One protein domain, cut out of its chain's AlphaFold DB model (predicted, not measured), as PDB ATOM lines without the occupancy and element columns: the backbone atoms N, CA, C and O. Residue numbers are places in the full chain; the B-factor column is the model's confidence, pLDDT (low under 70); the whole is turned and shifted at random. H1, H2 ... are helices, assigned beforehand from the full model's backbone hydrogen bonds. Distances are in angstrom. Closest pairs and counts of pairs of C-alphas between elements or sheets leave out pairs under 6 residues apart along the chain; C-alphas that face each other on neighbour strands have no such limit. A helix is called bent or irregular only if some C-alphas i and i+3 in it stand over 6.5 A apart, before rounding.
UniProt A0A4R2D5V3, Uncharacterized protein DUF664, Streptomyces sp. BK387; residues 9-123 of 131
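AT A GLANCE: This is residues 9 to 123 of the 131 residues of the protein "Uncharacterized protein DUF664" of Streptomyces sp. BK387 (UniProt A0A4R2D5V3). The long helix H1 makes the core, with two more long helices, H4 and H6, running alongside it on different sides, H4 the same way and H6 opposite ways. The short helices H2 and H3 pack on H1 at different places along it, H5 sits out in the loops between H4 and H6 and touches no helix, and residues 115 to 123, of which 115 to 122 belong to H6, stick out past the body. The 115 printed residues hold six named helices, H1 to H6 in chain order, and no named strand: the class is all helix. The whole is compact, with a radius of gyration of the C-alphas of 14.9 A, and elongated, spanning 45 by 27 by 27 A.

IN THESE COORDINATES: Find C-alpha 9 at (-0.070, -32.978, 19.425); from there H1, residues 9 to 28, runs 26.0 A to C-alpha 28 at (-20.553, -35.561, 3.669). H1 is neither bent nor irregular, but only just: C-alphas 18 and 21 are 6.2 A apart. Read on to H2, residues 32 to 37, and H3, residues 42 to 45. H4, residues 53 to 73, is 30.7 A long. After H5, residues 85 to 88, comes the longest helix, H6, residues 96 to 122, which runs 38.1 A to C-alpha 122 at (15.677, -38.416, 17.224).

HOW THE PARTS SIT: Begin at H1, the hub, which touches four helices. It touches H4 at a shallow tilt of 21 degrees, the same way; the closest C-alphas are those of Ala 16 and Tyr 60, 4.4 A apart. H6 touches H1 at a shallow tilt of 4 degrees, opposite ways, closest at the C-alphas of Val 19 and Val 103, 6.4 A apart. H1 and H2 form a helical hairpin at a shallow tilt of 32 degrees, only just short of steep; H1 touches H2 with residues 21 to 26 alone, closest at the C-alphas of Ala 26 and Ile 35, 5.4 A apart. H1 touches H3 with residues 10 to 18 alone, closest at the C-alphas of Gly 10 and Trp 45, 4.5 A apart. H4 and H6 are close but not clearly touching: their closest C-alphas, those of Ile 71 and Leu 96, are 7.6 A apart. In H2, H4 and H6 every O i to N i+4 pair is within hydrogen-bond range, in H1 10 of 16 are, and H3 and H5 are too short for such a pair.

THE WHOLE: Look at Ala 81 and Gly 123 for the two C-alphas farthest apart, 45.4 A. The printed part has no cut. The link from H4 to H5, 11 residues, is long. The mean pLDDT of the printed part is 95.4, and residues 40 to 42 are under 70.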
ATOM      1  N   LEU A   9       1.203 -32.628  18.790       95.50
ATOM      2  CA  LEU A   9      -0.070 -32.978  19.425       95.50
ATOM      3  C   LEU A   9      -1.260 -32.170  18.873       95.50
ATOM      4  O   LEU A   9      -2.338 -32.729  18.705       95.50
ATOM      5  N   GLY A  10      -1.052 -30.888  18.556       95.56
ATOM      6  CA  GLY A  10      -2.075 -30.025  17.965       95.56
ATOM      7  C   GLY A  10      -2.384 -30.439  16.532       95.56
ATOM      8  O   GLY A  10      -3.544 -30.456  16.148       95.56
ATOM      9  N   LEU A  11      -1.376 -30.900  15.781       96.44
ATOM     10  CA  LEU A  11      -1.589 -31.486  14.456       96.44
ATOM     11  C   LEU A  11      -2.513 -32.706  14.511       96.44
ATOM     12  O   LEU A  11      -3.428 -32.803  13.704       96.44
ATOM     13  N   VAL A  12      -2.314 -33.627  15.457       97.62
ATOM     14  CA  VAL A  12      -3.185 -34.811  15.557       97.62
ATOM     15  C   VAL A  12      -4.605 -34.434  15.990       97.62
ATOM     16  O   VAL A  12      -5.569 -35.014  15.497       97.62
ATOM     17  N   GLN A  13      -4.759 -33.444  16.875       96.88
ATOM     18  CA  GLN A  13      -6.083 -32.920  17.214       96.88
ATOM     19  C   GLN A  13      -6.768 -32.285  15.997       96.88
ATOM     20  O   GLN A  13      -7.952 -32.534  15.782       96.88
ATOM     21  N   HIS A  14      -6.028 -31.530  15.189       96.31
ATOM     22  CA  HIS A  14      -6.523 -30.968  13.940       96.31
ATOM     23  C   HIS A  14      -6.988 -32.065  12.971       96.31
ATOM     24  O   HIS A  14      -8.121 -31.997  12.502       96.31
ATOM     25  N   LEU A  15      -6.203 -33.135  12.777       97.81
ATOM     26  CA  LEU A  15      -6.641 -34.282  11.969       97.81
ATOM     27  C   LEU A  15      -7.955 -34.885  12.495       97.81
ATOM     28  O   LEU A  15      -8.848 -35.203  11.722       97.81
ATOM     29  N   ALA A  16      -8.129 -34.997  13.813       97.62
ATOM     30  CA  ALA A  16      -9.375 -35.513  14.374       97.62
ATOM     31  C   ALA A  16     -10.583 -34.586  14.130       97.62
ATOM     32  O   ALA A  16     -11.680 -35.063  13.843       97.62
ATOM     33  N   LEU A  17     -10.407 -33.274  14.306       96.44
ATOM     34  CA  LEU A  17     -11.517 -32.319  14.374       96.44
ATOM     35  C   LEU A  17     -11.845 -31.669  13.026       96.44
ATOM     36  O   LEU A  17     -13.012 -31.671  12.634       96.44
ATOM     37  N   ASP A  18     -10.840 -31.159  12.320       95.62
ATOM     38  CA  ASP A  18     -11.018 -30.421  11.063       95.62
ATOM     39  C   ASP A  18     -10.925 -31.326   9.837       95.62
ATOM     40  O   ASP A  18     -11.421 -30.965   8.772       95.62
ATOM     41  N   VAL A  19     -10.305 -32.503   9.981       97.38
ATOM     42  CA  VAL A  19     -10.160 -33.446   8.873       97.38
ATOM     43  C   VAL A  19     -11.221 -34.540   8.965       97.38
ATOM     44  O   VAL A  19     -12.211 -34.485   8.241       97.38
ATOM     45  N   GLU A  20     -11.097 -35.487   9.897       98.38
ATOM     46  CA  GLU A  20     -12.003 -36.647   9.967       98.38
ATOM     47  C   GLU A  20     -13.447 -36.245  10.310       98.38
ATOM     48  O   GLU A  20     -14.397 -36.528   9.569       98.38
ATOM     49  N   ARG A  21     -13.634 -35.543  11.435       98.19
ATOM     50  CA  ARG A  21     -14.968 -35.172  11.922       98.19
ATOM     51  C   ARG A  21     -15.663 -34.194  10.980       98.19
ATOM     52  O   ARG A  21     -16.830 -34.391  10.641       98.19
ATOM     53  N   PHE A  22     -14.985 -33.122  10.593       97.62
ATOM     54  CA  PHE A  22     -15.592 -32.069   9.788       97.62
ATOM     55  C   PHE A  22     -15.934 -32.555   8.375       97.62
ATOM     56  O   PHE A  22     -17.097 -32.467   7.973       97.62
ATOM     57  N   TRP A  23     -14.983 -33.125   7.632       98.38
ATOM     58  CA  TRP A  23     -15.244 -33.491   6.239       98.38
ATOM     59  C   TRP A  23     -16.233 -34.645   6.108       98.38
ATOM     60  O   TRP A  23     -17.163 -34.568   5.305       98.38
ATOM     61  N   PHE A  24     -16.101 -35.703   6.906       98.75
ATOM     62  CA  PHE A  24     -16.973 -36.862   6.727       98.75
ATOM     63  C   PHE A  24     -18.296 -36.715   7.468       98.75
ATOM     64  O   PHE A  24     -19.354 -36.973   6.896       98.75
ATOM     65  N   ARG A  25     -18.296 -36.252   8.718       98.62
ATOM     66  CA  ARG A  25     -19.551 -36.188   9.480       98.62
ATOM     67  C   ARG A  25     -20.330 -34.906   9.226       98.62
ATOM     68  O   ARG A  25     -21.545 -34.983   9.078       98.62
ATOM     69  N   ALA A  26     -19.672 -33.750   9.146       98.12
ATOM     70  CA  ALA A  26     -20.376 -32.500   8.863       98.12
ATOM     71  C   ALA A  26     -20.686 -32.366   7.366       98.12
ATOM     72  O   ALA A  26     -21.851 -32.310   6.989       98.12
ATOM     73  N   VAL A  27     -19.665 -32.354   6.505       98.44
ATOM     74  CA  VAL A  27     -19.828 -32.045   5.072       98.44
ATOM     75  C   VAL A  27     -20.498 -33.187   4.301       98.44
ATOM     76  O   VAL A  27     -21.504 -32.968   3.624       98.44
ATOM     77  N   VAL A  28     -19.987 -34.418   4.409       98.75
ATOM     78  CA  VAL A  28     -20.553 -35.561   3.669       98.75
ATOM     79  C   VAL A  28     -21.868 -36.038   4.285       98.75
ATOM     80  O   VAL A  28     -22.859 -36.141   3.568       98.75
ATOM     81  N   ALA A  29     -21.901 -36.323   5.591       98.56
ATOM     82  CA  ALA A  29     -23.076 -36.922   6.232       98.56
ATOM     83  C   ALA A  29     -24.126 -35.912   6.724       98.56
ATOM     84  O   ALA A  29     -25.256 -36.311   7.000       98.56
ATOM     85  N   GLY A  30     -23.785 -34.624   6.848       98.31
ATOM     86  CA  GLY A  30     -24.731 -33.611   7.314       98.31
ATOM     87  C   GLY A  30     -25.142 -33.783   8.780       98.31
ATOM     88  O   GLY A  30     -26.263 -33.427   9.137       98.31
ATOM     89  N   ASP A  31     -24.283 -34.358   9.630       98.50
ATOM     90  CA  ASP A  31     -24.566 -34.572  11.053       98.50
ATOM     91  C   ASP A  31     -24.797 -33.223  11.750       98.50
ATOM     92  O   ASP A  31     -23.863 -32.479  12.061       98.50
ATOM     93  N   GLU A  32     -26.065 -32.906  12.019       97.75
ATOM     94  CA  GLU A  32     -26.447 -31.622  12.599       97.75
ATOM     95  C   GLU A  32     -25.825 -31.369  13.978       97.75
ATOM     96  O   GLU A  32     -25.617 -30.215  14.358       97.75
ATOM     97  N   ALA A  33     -25.569 -32.419  14.767       96.88
ATOM     98  CA  ALA A  33     -24.953 -32.260  16.078       96.88
ATOM     99  C   ALA A  33     -23.485 -31.848  15.936       96.88
ATOM    100  O   ALA A  33     -23.025 -30.995  16.695       96.88
ATOM    101  N   VAL A  34     -22.784 -32.398  14.939       96.88
ATOM    102  CA  VAL A  34     -21.427 -31.967  14.586       96.88
ATOM    103  C   VAL A  34     -21.450 -30.547  14.041       96.88
ATOM    104  O   VAL A  34     -20.730 -29.711  14.573       96.88
ATOM    105  N   ILE A  35     -22.308 -30.249  13.060       96.62
ATOM    106  CA  ILE A  35     -22.395 -28.924  12.421       96.62
ATOM    107  C   ILE A  35     -22.643 -27.827  13.462       96.62
ATOM    108  O   ILE A  35     -21.947 -26.816  13.468       96.62
ATOM    109  N   ARG A  36     -23.591 -28.028  14.389       94.06
ATOM    110  CA  ARG A  36     -23.867 -27.064  15.474       94.06
ATOM    111  C   ARG A  36     -22.724 -26.931  16.481       94.06
ATOM    112  O   ARG A  36     -22.671 -25.933  17.192       94.06
ATOM    113  N   GLY A  37     -21.878 -27.952  16.594       91.19
ATOM    114  CA  GLY A  37     -20.726 -27.977  17.488       91.19
ATOM    115  C   GLY A  37     -19.446 -27.417  16.871       91.19
ATOM    116  O   GLY A  37     -18.453 -27.317  17.589       91.19
ATOM    117  N   LEU A  38     -19.444 -27.071  15.578       89.25
ATOM    118  CA  LEU A  38     -18.304 -26.420  14.939       89.25
ATOM    119  C   LEU A  38     -18.120 -25.021  15.526       89.25
ATOM    120  O   LEU A  38     -19.050 -24.212  15.556       89.25
ATOM    121  N   THR A  39     -16.913 -24.736  15.994       76.75
ATOM    122  CA  THR A  39     -16.524 -23.430  16.516       76.75
ATOM    123  C   THR A  39     -15.728 -22.669  15.463       76.75
ATOM    124  O   THR A  39     -15.039 -23.247  14.624       76.75
ATOM    125  N   SER A  40     -15.850 -21.343  15.460       65.81
ATOM    126  CA  SER A  40     -15.072 -20.486  14.567       65.81
ATOM    127  C   SER A  40     -13.709 -20.178  15.196       65.81
ATOM    128  O   SER A  40     -13.660 -19.425  16.170       65.81
ATOM    129  N   GLY A  41     -12.613 -20.707  14.644       67.50
ATOM    130  CA  GLY A  41     -11.241 -20.338  15.028       67.50
ATOM    131  C   GLY A  41     -10.242 -21.500  15.023       67.50
ATOM    132  O   GLY A  41     -10.571 -22.613  14.634       67.50
ATOM    133  N   ASP A  42      -9.025 -21.243  15.512       69.56
ATOM    134  CA  ASP A  42      -7.907 -22.208  15.548       69.56
ATOM    135  C   ASP A  42      -8.015 -23.243  16.695       69.56
ATOM    136  O   ASP A  42      -7.011 -23.770  17.181       69.56
ATOM    137  N   GLU A  43      -9.224 -23.526  17.189       79.25
ATOM    138  CA  GLU A  43      -9.437 -24.394  18.359       79.25
ATOM    139  C   GLU A  43      -8.958 -25.829  18.125       79.25
ATOM    140  O   GLU A  43      -8.497 -26.493  19.052       79.25
ATOM    141  N   ALA A  44      -9.007 -26.299  16.881       86.88
ATOM    142  CA  ALA A  44      -8.543 -27.628  16.520       86.88
ATOM    143  C   ALA A  44      -7.019 -27.794  16.623       86.88
ATOM    144  O   ALA A  44      -6.539 -28.893  16.894       86.88
ATOM    145  N   TRP A  45      -6.262 -26.700  16.493       91.88
ATOM    146  CA  TRP A  45      -4.809 -26.683  16.680       91.88
ATOM    147  C   TRP A  45      -4.393 -26.474  18.139       91.88
ATOM    148  O   TRP A  45      -3.224 -26.671  18.481       91.88
ATOM    149  N   ASN A  46      -5.329 -26.087  19.010       91.12
ATOM    150  CA  ASN A  46      -5.067 -25.783  20.409       91.12
ATOM    151  C   ASN A  46      -5.518 -26.934  21.315       91.12
ATOM    152  O   ASN A  46      -6.708 -27.129  21.560       91.12
ATOM    153  N   VAL A  47      -4.541 -27.668  21.857       92.81
ATOM    154  CA  VAL A  47      -4.788 -28.708  22.864       92.81
ATOM    155  C   VAL A  47      -4.940 -28.045  24.235       92.81
ATOM    156  O   VAL A  47      -3.950 -27.520  24.758       92.81
ATOM    157  N   PRO A  48      -6.131 -28.088  24.869       91.38
ATOM    158  CA  PRO A  48      -6.334 -27.436  26.154       91.38
ATOM    159  C   PRO A  48      -5.426 -28.009  27.252       91.38
ATOM    160  O   PRO A  48      -5.159 -29.219  27.272       91.38
ATOM    161  N   PRO A  49      -5.005 -27.184  28.228       91.12
ATOM    162  CA  PRO A  49      -4.278 -27.673  29.391       91.12
ATOM    163  C   PRO A  49      -5.051 -28.788  30.106       91.12
ATOM    164  O   PRO A  49      -6.234 -28.643  30.403       91.12
ATOM    165  N   GLY A  50      -4.369 -29.894  30.408       93.00
ATOM    166  CA  GLY A  50      -4.957 -31.045  31.099       93.00
ATOM    167  C   GLY A  50      -5.497 -32.145  30.182       93.00
ATOM    168  O   GLY A  50      -5.767 -33.235  30.680       93.00
ATOM    169  N   VAL A  51      -5.589 -31.917  28.868       95.38
ATOM    170  CA  VAL A  51      -5.849 -32.995  27.902       95.38
ATOM    171  C   VAL A  51      -4.564 -33.795  27.697       95.38
ATOM    172  O   VAL A  51      -3.513 -33.231  27.381       95.38
ATOM    173  N   SER A  52      -4.625 -35.112  27.903       97.12
ATOM    174  CA  SER A  52      -3.455 -35.968  27.729       97.12
ATOM    175  C   SER A  52      -3.210 -36.295  26.255       97.12
ATOM    176  O   SER A  52      -4.116 -36.247  25.424       97.12
ATOM    177  N   ALA A  53      -1.979 -36.690  25.919       97.19
ATOM    178  CA  ALA A  53      -1.675 -37.144  24.563       97.19
ATOM    179  C   ALA A  53      -2.479 -38.393  24.165       97.19
ATOM    180  O   ALA A  53      -2.840 -38.546  23.000       97.19
ATOM    181  N   VAL A  54      -2.786 -39.259  25.136       98.38
ATOM    182  CA  VAL A  54      -3.619 -40.451  24.929       98.38
ATOM    183  C   VAL A  54      -5.029 -40.041  24.513       98.38
ATOM    184  O   VAL A  54      -5.510 -40.528  23.499       98.38
ATOM    185  N   ASP A  55      -5.633 -39.062  25.193       98.12
ATOM    186  CA  ASP A  55      -6.988 -38.593  24.869       98.12
ATOM    187  C   ASP A  55      -7.086 -37.988  23.461       98.12
ATOM    188  O   ASP A  55      -8.128 -38.064  22.808       98.12
ATOM    189  N   VAL A  56      -6.018 -37.345  22.981       98.06
ATOM    190  CA  VAL A  56      -5.966 -36.813  21.610       98.06
ATOM    191  C   VAL A  56      -5.851 -37.949  20.595       98.06
ATOM    192  O   VAL A  56      -6.583 -37.957  19.610       98.06
ATOM    193  N   LEU A  57      -4.968 -38.921  20.841       98.38
ATOM    194  CA  LEU A  57      -4.789 -40.074  19.956       98.38
ATOM    195  C   LEU A  57      -6.049 -40.945  19.891       98.38
ATOM    196  O   LEU A  57      -6.418 -41.399  18.811       98.38
ATOM    197  N   ASP A  58      -6.718 -41.161  21.019       98.62
ATOM    198  CA  ASP A  58      -7.950 -41.950  21.082       98.62
ATOM    199  C   ASP A  58      -9.104 -41.238  20.381       98.62
ATOM    200  O   ASP A  58      -9.855 -41.872  19.645       98.62
ATOM    201  N   ARG A  59      -9.194 -39.911  20.507       98.00
ATOM    202  CA  ARG A  59     -10.148 -39.111  19.734       98.00
ATOM    203  C   ARG A  59      -9.887 -39.187  18.238       98.00
ATOM    204  O   ARG A  59     -10.842 -39.299  17.483       98.00
ATOM    205  N   TYR A  60      -8.624 -39.126  17.816       98.44
ATOM    206  CA  TYR A  60      -8.289 -39.266  16.402       98.44
ATOM    207  C   TYR A  60      -8.762 -40.617  15.863       98.44
ATOM    208  O   TYR A  60      -9.517 -40.646  14.900       98.44
ATOM    209  N   ARG A  61      -8.449 -41.718  16.561       98.75
ATOM    210  CA  ARG A  61      -8.944 -43.059  16.194       98.75
ATOM    211  C   ARG A  61     -10.468 -43.132  16.161       98.75
ATOM    212  O   ARG A  61     -11.022 -43.682  15.218       98.75
ATOM    213  N   GLN A  62     -11.135 -42.564  17.163       98.75
ATOM    214  CA  GLN A  62     -12.593 -42.556  17.232       98.75
ATOM    215  C   GLN A  62     -13.218 -41.815  16.043       98.75
ATOM    216  O   GLN A  62     -14.185 -42.302  15.464       98.75
ATOM    217  N   GLU A  63     -12.700 -40.644  15.668       98.56
ATOM    218  CA  GLU A  63     -13.234 -39.912  14.515       98.56
ATOM    219  C   GLU A  63     -12.896 -40.601  13.191       98.56
ATOM    220  O   GLU A  63     -13.750 -40.595  12.310       98.56
ATOM    221  N   THR A  64     -11.750 -41.281  13.073       98.75
ATOM    222  CA  THR A  64     -11.458 -42.152  11.922       98.75
ATOM    223  C   THR A  64     -12.477 -43.293  11.807       98.75
ATOM    224  O   THR A  64     -13.025 -43.510  10.734       98.75
ATOM    225  N   GLU A  65     -12.818 -43.986  12.900       98.81
ATOM    226  CA  GLU A  65     -13.834 -45.056  12.876       98.81
ATOM    227  C   GLU A  65     -15.223 -44.535  12.461       98.81
ATOM    228  O   GLU A  65     -15.962 -45.194  11.724       98.81
ATOM    229  N   LEU A  66     -15.591 -43.336  12.920       98.81
ATOM    230  CA  LEU A  66     -16.849 -42.696  12.538       98.81
ATOM    231  C   LEU A  66     -16.832 -42.221  11.077       98.81
ATOM    232  O   LEU A  66     -17.848 -42.338  10.389       98.81
ATOM    233  N   ALA A  67     -15.697 -41.714  10.594       98.75
ATOM    234  CA  ALA A  67     -15.488 -41.360   9.196       98.75
ATOM    235  C   ALA A  67     -15.593 -42.592   8.285       98.75
ATOM    236  O   ALA A  67     -16.338 -42.560   7.306       98.75
ATOM    237  N   ASP A  68     -14.955 -43.706   8.651       98.81
ATOM    238  CA  ASP A  68     -15.009 -44.976   7.916       98.81
ATOM    239  C   ASP A  68     -16.448 -45.474   7.733       98.81
ATOM    240  O   ASP A  68     -16.819 -45.962   6.657       98.81
ATOM    241  N   ALA A  69     -17.287 -45.314   8.760       98.81
ATOM    242  CA  ALA A  69     -18.703 -45.658   8.684       98.81
ATOM    243  C   ALA A  69     -19.450 -44.800   7.647       98.81
ATOM    244  O   ALA A  69     -20.240 -45.338   6.868       98.81
ATOM    245  N   VAL A  70     -19.180 -43.489   7.591       98.75
ATOM    246  CA  VAL A  70     -19.756 -42.587   6.578       98.75
ATOM    247  C   VAL A  70     -19.266 -42.954   5.180       98.75
ATOM    248  O   VAL A  70     -20.081 -43.094   4.265       98.75
ATOM    249  N   ILE A  71     -17.954 -43.136   5.013       98.69
ATOM    250  CA  ILE A  71     -17.318 -43.457   3.730       98.69
ATOM    251  C   ILE A  71     -17.886 -44.762   3.166       98.69
ATOM    252  O   ILE A  71     -18.266 -44.820   2.000       98.69
ATOM    253  N   THR A  72     -18.001 -45.801   3.994       98.62
ATOM    254  CA  THR A  72     -18.482 -47.123   3.563       98.62
ATOM    255  C   THR A  72     -19.970 -47.118   3.202       98.62
ATOM    256  O   THR A  72     -20.399 -47.873   2.328       98.62
ATOM    257  N   ALA A  73     -20.772 -46.274   3.856       98.44
ATOM    258  CA  ALA A  73     -22.211 -46.183   3.619       98.44
ATOM    259  C   ALA A  73     -22.594 -45.293   2.421       98.44
ATOM    260  O   ALA A  73     -23.757 -45.294   2.014       98.44
ATOM    261  N   THR A  74     -21.648 -44.537   1.856       98.56
ATOM    262  CA  THR A  74     -21.937 -43.450   0.913       98.56
ATOM    263  C   THR A  74     -21.323 -43.737  -0.466       98.56
ATOM    264  O   THR A  74     -20.129 -44.016  -0.564       98.56
ATOM    265  N   PRO A  75     -22.098 -43.669  -1.568       98.56
ATOM    266  CA  PRO A  75     -21.547 -43.792  -2.916       98.56
ATOM    267  C   PRO A  75     -20.490 -42.721  -3.205       98.56
ATOM    268  O   PRO A  75     -20.643 -41.564  -2.826       98.56
ATOM    269  N   ALA A  76     -19.425 -43.081  -3.922       98.44
ATOM    270  CA  ALA A  76     -18.312 -42.165  -4.188       98.44
ATOM    271  C   ALA A  76     -18.710 -40.906  -4.988       98.44
ATOM    272  O   ALA A  76     -18.037 -39.884  -4.893       98.44
ATOM    273  N   ASP A  77     -19.766 -40.980  -5.797       98.56
ATOM    274  CA  ASP A  77     -20.328 -39.883  -6.593       98.56
ATOM    275  C   ASP A  77     -21.498 -39.162  -5.903       98.56
ATOM    276  O   ASP A  77     -22.078 -38.243  -6.481       98.56
ATOM    277  N   ALA A  78     -21.842 -39.547  -4.668       98.69
ATOM    278  CA  ALA A  78     -22.869 -38.864  -3.895       98.69
ATOM    279  C   ALA A  78     -22.443 -37.427  -3.578       98.69
ATOM    280  O   ALA A  78     -21.283 -37.170  -3.245       98.69
ATOM    281  N   GLY A  79     -23.410 -36.510  -3.671       98.44
ATOM    282  CA  GLY A  79     -23.229 -35.109  -3.311       98.44
ATOM    283  C   GLY A  79     -23.043 -34.897  -1.807       98.44
ATOM    284  O   GLY A  79     -23.356 -35.769  -0.999       98.44
ATOM    285  N   LEU A  80     -22.555 -33.713  -1.444       98.56
ATOM    286  CA  LEU A  80     -22.342 -33.311  -0.051       98.56
ATOM    287  C   LEU A  80     -23.676 -32.933   0.608       98.56
ATOM    288  O   LEU A  80     -24.468 -32.193   0.020       98.56
ATOM    289  N   ALA A  81     -23.929 -33.422   1.823       98.25
ATOM    290  CA  ALA A  81     -25.160 -33.123   2.555       98.25
ATOM    291  C   ALA A  81     -25.179 -31.696   3.127       98.25
ATOM    292  O   ALA A  81     -26.251 -31.125   3.331       98.25
ATOM    293  N   TRP A  82     -24.005 -31.114   3.383       98.25
ATOM    294  CA  TRP A  82     -23.868 -29.760   3.903       98.25
ATOM    295  C   TRP A  82     -22.571 -29.099   3.421       98.25
ATOM    296  O   TRP A  82     -21.582 -29.774   3.145       98.25
ATOM    297  N   TRP A  83     -22.567 -27.765   3.344       97.44
ATOM    298  CA  TRP A  83     -21.388 -26.977   2.996       97.44
ATOM    299  C   TRP A  83     -21.292 -25.697   3.848       97.44
ATOM    300  O   TRP A  83     -22.281 -24.963   3.955       97.44
ATOM    301  N   PRO A  84     -20.122 -25.371   4.429       94.38
ATOM    302  CA  PRO A  84     -19.927 -24.144   5.194       94.38
ATOM    303  C   PRO A  84     -19.641 -22.958   4.274       94.38
ATOM    304  O   PRO A  84     -18.496 -22.538   4.093       94.38
ATOM    305  N   HIS A  85     -20.705 -22.379   3.724       94.56
ATOM    306  CA  HIS A  85     -20.606 -21.203   2.858       94.56
ATOM    307  C   HIS A  85     -19.893 -20.019   3.528       94.56
ATOM    308  O   HIS A  85     -19.137 -19.312   2.868       94.56
ATOM    309  N   ASP A  86     -20.065 -19.842   4.838       91.44
ATOM    310  CA  ASP A  86     -19.418 -18.754   5.578       91.44
ATOM    311  C   ASP A  86     -17.890 -18.918   5.684       91.44
ATOM    312  O   ASP A  86     -17.179 -17.927   5.838       91.44
ATOM    313  N   LEU A  87     -17.376 -20.153   5.586       88.50
ATOM    314  CA  LEU A  87     -15.939 -20.442   5.661       88.50
ATOM    315  C   LEU A  87     -15.293 -20.529   4.277       88.50
ATOM    316  O   LEU A  87     -14.176 -20.050   4.092       88.50
ATOM    317  N   PHE A  88     -15.979 -21.138   3.307       91.56
ATOM    318  CA  PHE A  88     -15.384 -21.485   2.011       91.56
ATOM    319  C   PHE A  88     -16.055 -20.834   0.799       91.56
ATOM    320  O   PHE A  88     -15.583 -21.018  -0.322       91.56
ATOM    321  N   GLY A  89     -17.135 -20.071   0.986       94.88
ATOM    322  CA  GLY A  89     -17.936 -19.550  -0.118       94.88
ATOM    323  C   GLY A  89     -18.656 -20.669  -0.871       94.88
ATOM    324  O   GLY A  89     -19.167 -21.613  -0.268       94.88
ATOM    325  N   GLU A  90     -18.719 -20.564  -2.198       95.94
ATOM    326  CA  GLU A  90     -19.352 -21.593  -3.029       95.94
ATOM    327  C   GLU A  90     -18.586 -22.932  -2.985       95.94
ATOM    328  O   GLU A  90     -17.352 -22.929  -2.892       95.94
ATOM    329  N   PRO A  91     -19.285 -24.081  -3.076       94.19
ATOM    330  CA  PRO A  91     -18.641 -25.388  -3.066       94.19
ATOM    331  C   PRO A  91     -17.597 -25.538  -4.172       94.19
ATOM    332  O   PRO A  91     -17.901 -25.386  -5.355       94.19
ATOM    333  N   HIS A  92     -16.373 -25.884  -3.775       94.62
ATOM    334  CA  HIS A  92     -15.284 -26.266  -4.682       94.62
ATOM    335  C   HIS A  92     -15.029 -27.782  -4.694       94.62
ATOM    336  O   HIS A  92     -14.249 -28.271  -5.507       94.62
ATOM    337  N   LEU A  93     -15.688 -28.514  -3.793       97.88
ATOM    338  CA  LEU A  93     -15.805 -29.969  -3.793       97.88
ATOM    339  C   LEU A  93     -17.282 -30.308  -3.984       97.88
ATOM    340  O   LEU A  93     -18.152 -29.571  -3.507       97.88
ATOM    341  N   HIS A  94     -17.577 -31.410  -4.669       98.12
ATOM    342  CA  HIS A  94     -18.954 -31.729  -5.044       98.12
ATOM    343  C   HIS A  94     -19.390 -33.126  -4.625       98.12
ATOM    344  O   HIS A  94     -20.585 -33.346  -4.454       98.12
ATOM    345  N   THR A  95     -18.452 -34.053  -4.448       98.81
ATOM    346  CA  THR A  95     -18.749 -35.459  -4.163       98.81
ATOM    347  C   THR A  95     -17.912 -36.017  -3.016       98.81
ATOM    348  O   THR A  95     -16.859 -35.466  -2.683       98.81
ATOM    349  N   LEU A  96     -18.323 -37.160  -2.451       98.81
ATOM    350  CA  LEU A  96     -17.494 -37.914  -1.500       98.81
ATOM    351  C   LEU A  96     -16.089 -38.184  -2.060       98.81
ATOM    352  O   LEU A  96     -15.105 -38.086  -1.331       98.81
ATOM    353  N   ARG A  97     -15.965 -38.508  -3.352       98.75
ATOM    354  CA  ARG A  97     -14.663 -38.717  -3.997       98.75
ATOM    355  C   ARG A  97     -13.766 -37.484  -3.900       98.75
ATOM    356  O   ARG A  97     -12.582 -37.638  -3.616       98.75
ATOM    357  N   ASP A  98     -14.311 -36.293  -4.134       98.75
ATOM    358  CA  ASP A  98     -13.541 -35.046  -4.055       98.75
ATOM    359  C   ASP A  98     -13.055 -34.804  -2.621       98.75
ATOM    360  O   ASP A  98     -11.887 -34.483  -2.407       98.75
ATOM    361  N   VAL A  99     -13.929 -35.044  -1.638       98.69
ATOM    362  CA  VAL A  99     -13.605 -34.941  -0.208       98.69
ATOM    363  C   VAL A  99     -12.535 -35.953   0.203       98.69
ATOM    364  O   VAL A  99     -11.570 -35.582   0.863       98.69
ATOM    365  N   LEU A 100     -12.637 -37.212  -0.231       98.62
ATOM    366  CA  LEU A 100     -11.619 -38.233   0.038       98.62
ATOM    367  C   LEU A 100     -10.248 -37.824  -0.508       98.62
ATOM    368  O   LEU A 100      -9.244 -37.951   0.188       98.62
ATOM    369  N   LEU A 101     -10.189 -37.317  -1.743       98.62
ATOM    370  CA  LEU A 101      -8.934 -36.855  -2.343       98.62
ATOM    371  C   LEU A 101      -8.351 -35.652  -1.595       98.62
ATOM    372  O   LEU A 101      -7.133 -35.587  -1.404       98.62
ATOM    373  N   HIS A 102      -9.205 -34.729  -1.152       98.25
ATOM    374  CA  HIS A 102      -8.808 -33.600  -0.321       98.25
ATOM    375  C   HIS A 102      -8.193 -34.075   1.005       98.25
ATOM    376  O   HIS A 102      -7.028 -33.777   1.273       98.25
ATOM    377  N   VAL A 103      -8.917 -34.903   1.764       98.50
ATOM    378  CA  VAL A 103      -8.482 -35.434   3.066       98.50
ATOM    379  C   VAL A 103      -7.190 -36.249   2.956       98.50
ATOM    380  O   VAL A 103      -6.285 -36.081   3.771       98.50
ATOM    381  N   ILE A 104      -7.049 -37.097   1.930       98.38
ATOM    382  CA  ILE A 104      -5.813 -37.863   1.696       98.38
ATOM    383  C   ILE A 104      -4.631 -36.919   1.448       98.38
ATOM    384  O   ILE A 104      -3.543 -37.137   1.985       98.38
ATOM    385  N   THR A 105      -4.832 -35.871   0.646       98.50
ATOM    386  CA  THR A 105      -3.777 -34.901   0.316       98.50
ATOM    387  C   THR A 105      -3.334 -34.123   1.553       98.50
ATOM    388  O   THR A 105      -2.134 -33.990   1.805       98.50
ATOM    389  N   GLU A 106      -4.287 -33.642   2.349       97.81
ATOM    390  CA  GLU A 106      -4.024 -32.925   3.598       97.81
ATOM    391  C   GLU A 106      -3.313 -33.822   4.623       97.81
ATOM    392  O   GLU A 106      -2.261 -33.459   5.156       97.81
ATOM    393  N   THR A 107      -3.804 -35.048   4.815       97.69
ATOM    394  CA  THR A 107      -3.200 -36.025   5.733       97.69
ATOM    395  C   THR A 107      -1.768 -36.373   5.322       97.69
ATOM    396  O   THR A 107      -0.873 -36.398   6.167       97.69
ATOM    397  N   ALA A 108      -1.508 -36.579   4.027       97.31
ATOM    398  CA  ALA A 108      -0.162 -36.851   3.519       97.31
ATOM    399  C   ALA A 108       0.795 -35.665   3.732       97.31
ATOM    400  O   ALA A 108       1.952 -35.862   4.109       97.31
ATOM    401  N   CYS A 109       0.314 -34.431   3.547       96.56
ATOM    402  CA  CYS A 109       1.077 -33.218   3.848       96.56
ATOM    403  C   CYS A 109       1.483 -33.174   5.333       96.56
ATOM    404  O   CYS A 109       2.652 -32.971   5.672       96.56
ATOM    405  N   HIS A 110       0.536 -33.438   6.234       96.38
ATOM    406  CA  HIS A 110       0.780 -33.459   7.674       96.38
ATOM    407  C   HIS A 110       1.675 -34.611   8.135       96.38
ATOM    408  O   HIS A 110       2.507 -34.401   9.022       96.38
ATOM    409  N   ALA A 111       1.583 -35.782   7.508       95.25
ATOM    410  CA  ALA A 111       2.515 -36.882   7.743       95.25
ATOM    411  C   ALA A 111       3.960 -36.468   7.410       95.25
ATOM    412  O   ALA A 111       4.852 -36.670   8.229       95.25
ATOM    413  N   GLY A 112       4.180 -35.768   6.292       94.44
ATOM    414  CA  GLY A 112       5.501 -35.227   5.947       94.44
ATOM    415  C   GLY A 112       6.036 -34.210   6.966       94.44
ATOM    416  O   GLY A 112       7.226 -34.214   7.287       94.44
ATOM    417  N   HIS A 113       5.168 -33.366   7.535       94.50
ATOM    418  CA  HIS A 113       5.556 -32.474   8.635       94.50
ATOM    419  C   HIS A 113       5.983 -33.249   9.893       94.50
ATOM    420  O   HIS A 113       6.949 -32.863  10.555       94.50
ATOM    421  N   LEU A 114       5.278 -34.336  10.225       94.44
ATOM    422  CA  LEU A 114       5.623 -35.197  11.357       94.44
ATOM    423  C   LEU A 114       6.925 -35.962  11.129       94.44
ATOM    424  O   LEU A 114       7.711 -36.063  12.069       94.44
ATOM    425  N   ASP A 115       7.188 -36.433   9.910       93.44
ATOM    426  CA  ASP A 115       8.458 -37.072   9.562       93.44
ATOM    427  C   ASP A 115       9.619 -36.108   9.813       93.44
ATOM    428  O   ASP A 115      10.524 -36.423  10.586       93.44
ATOM    429  N   ALA A 116       9.548 -34.886   9.274       92.25
ATOM    430  CA  ALA A 116      10.573 -33.866   9.495       92.25
ATOM    431  C   ALA A 116      10.760 -33.532  10.988       92.25
ATOM    432  O   ALA A 116      11.887 -33.397  11.470       92.25
ATOM    433  N   ALA A 117       9.666 -33.424  11.748       93.31
ATOM    434  CA  ALA A 117       9.736 -33.203  13.190       93.31
ATOM    435  C   ALA A 117      10.383 -34.386  13.923       93.31
ATOM    436  O   ALA A 117      11.157 -34.174  14.858       93.31
ATOM    437  N   ARG A 118      10.102 -35.622  13.499       93.38
ATOM    438  CA  ARG A 118      10.696 -36.827  14.073       93.38
ATOM    439  C   ARG A 118      12.201 -36.863  13.841       93.38
ATOM    440  O   ARG A 118      12.917 -37.086  14.817       93.38
ATOM    441  N   GLU A 119      12.667 -36.557  12.629       93.75
ATOM    442  CA  GLU A 119      14.105 -36.495  12.320       93.75
ATOM    443  C   GLU A 119      14.831 -35.482  13.218       93.75
ATOM    444  O   GLU A 119      15.932 -35.742  13.699       93.75
ATOM    445  N   LEU A 120      14.208 -34.333  13.501       92.88
ATOM    446  CA  LEU A 120      14.777 -33.317  14.395       92.88
ATOM    447  C   LEU A 120      14.789 -33.740  15.871       92.88
ATOM    448  O   LEU A 120      15.622 -33.252  16.636       92.88
ATOM    449  N   ILE A 121      13.865 -34.611  16.286       92.94
ATOM    450  CA  ILE A 121      13.765 -35.103  17.665       92.94
ATOM    451  C   ILE A 121      14.760 -36.238  17.925       92.94
ATOM    452  O   ILE A 121      15.392 -36.247  18.981       92.94
ATOM    453  N   ASP A 122      14.878 -37.203  17.009       94.81
ATOM    454  CA  ASP A 122      15.677 -38.416  17.224       94.81
ATOM    455  C   ASP A 122      16.975 -38.495  16.406       94.81
ATOM    456  O   ASP A 122      17.818 -39.344  16.692       94.81
ATOM    457  N   GLY A 123      17.181 -37.597  15.441       93.31
ATOM    458  CA  GLY A 123      18.381 -37.537  14.605       93.31
ATOM    459  C   GLY A 123      18.458 -38.609  13.513       93.31
ATOM    460  O   GLY A 123      19.505 -38.739  12.872       93.31
TER     461      GLY A 123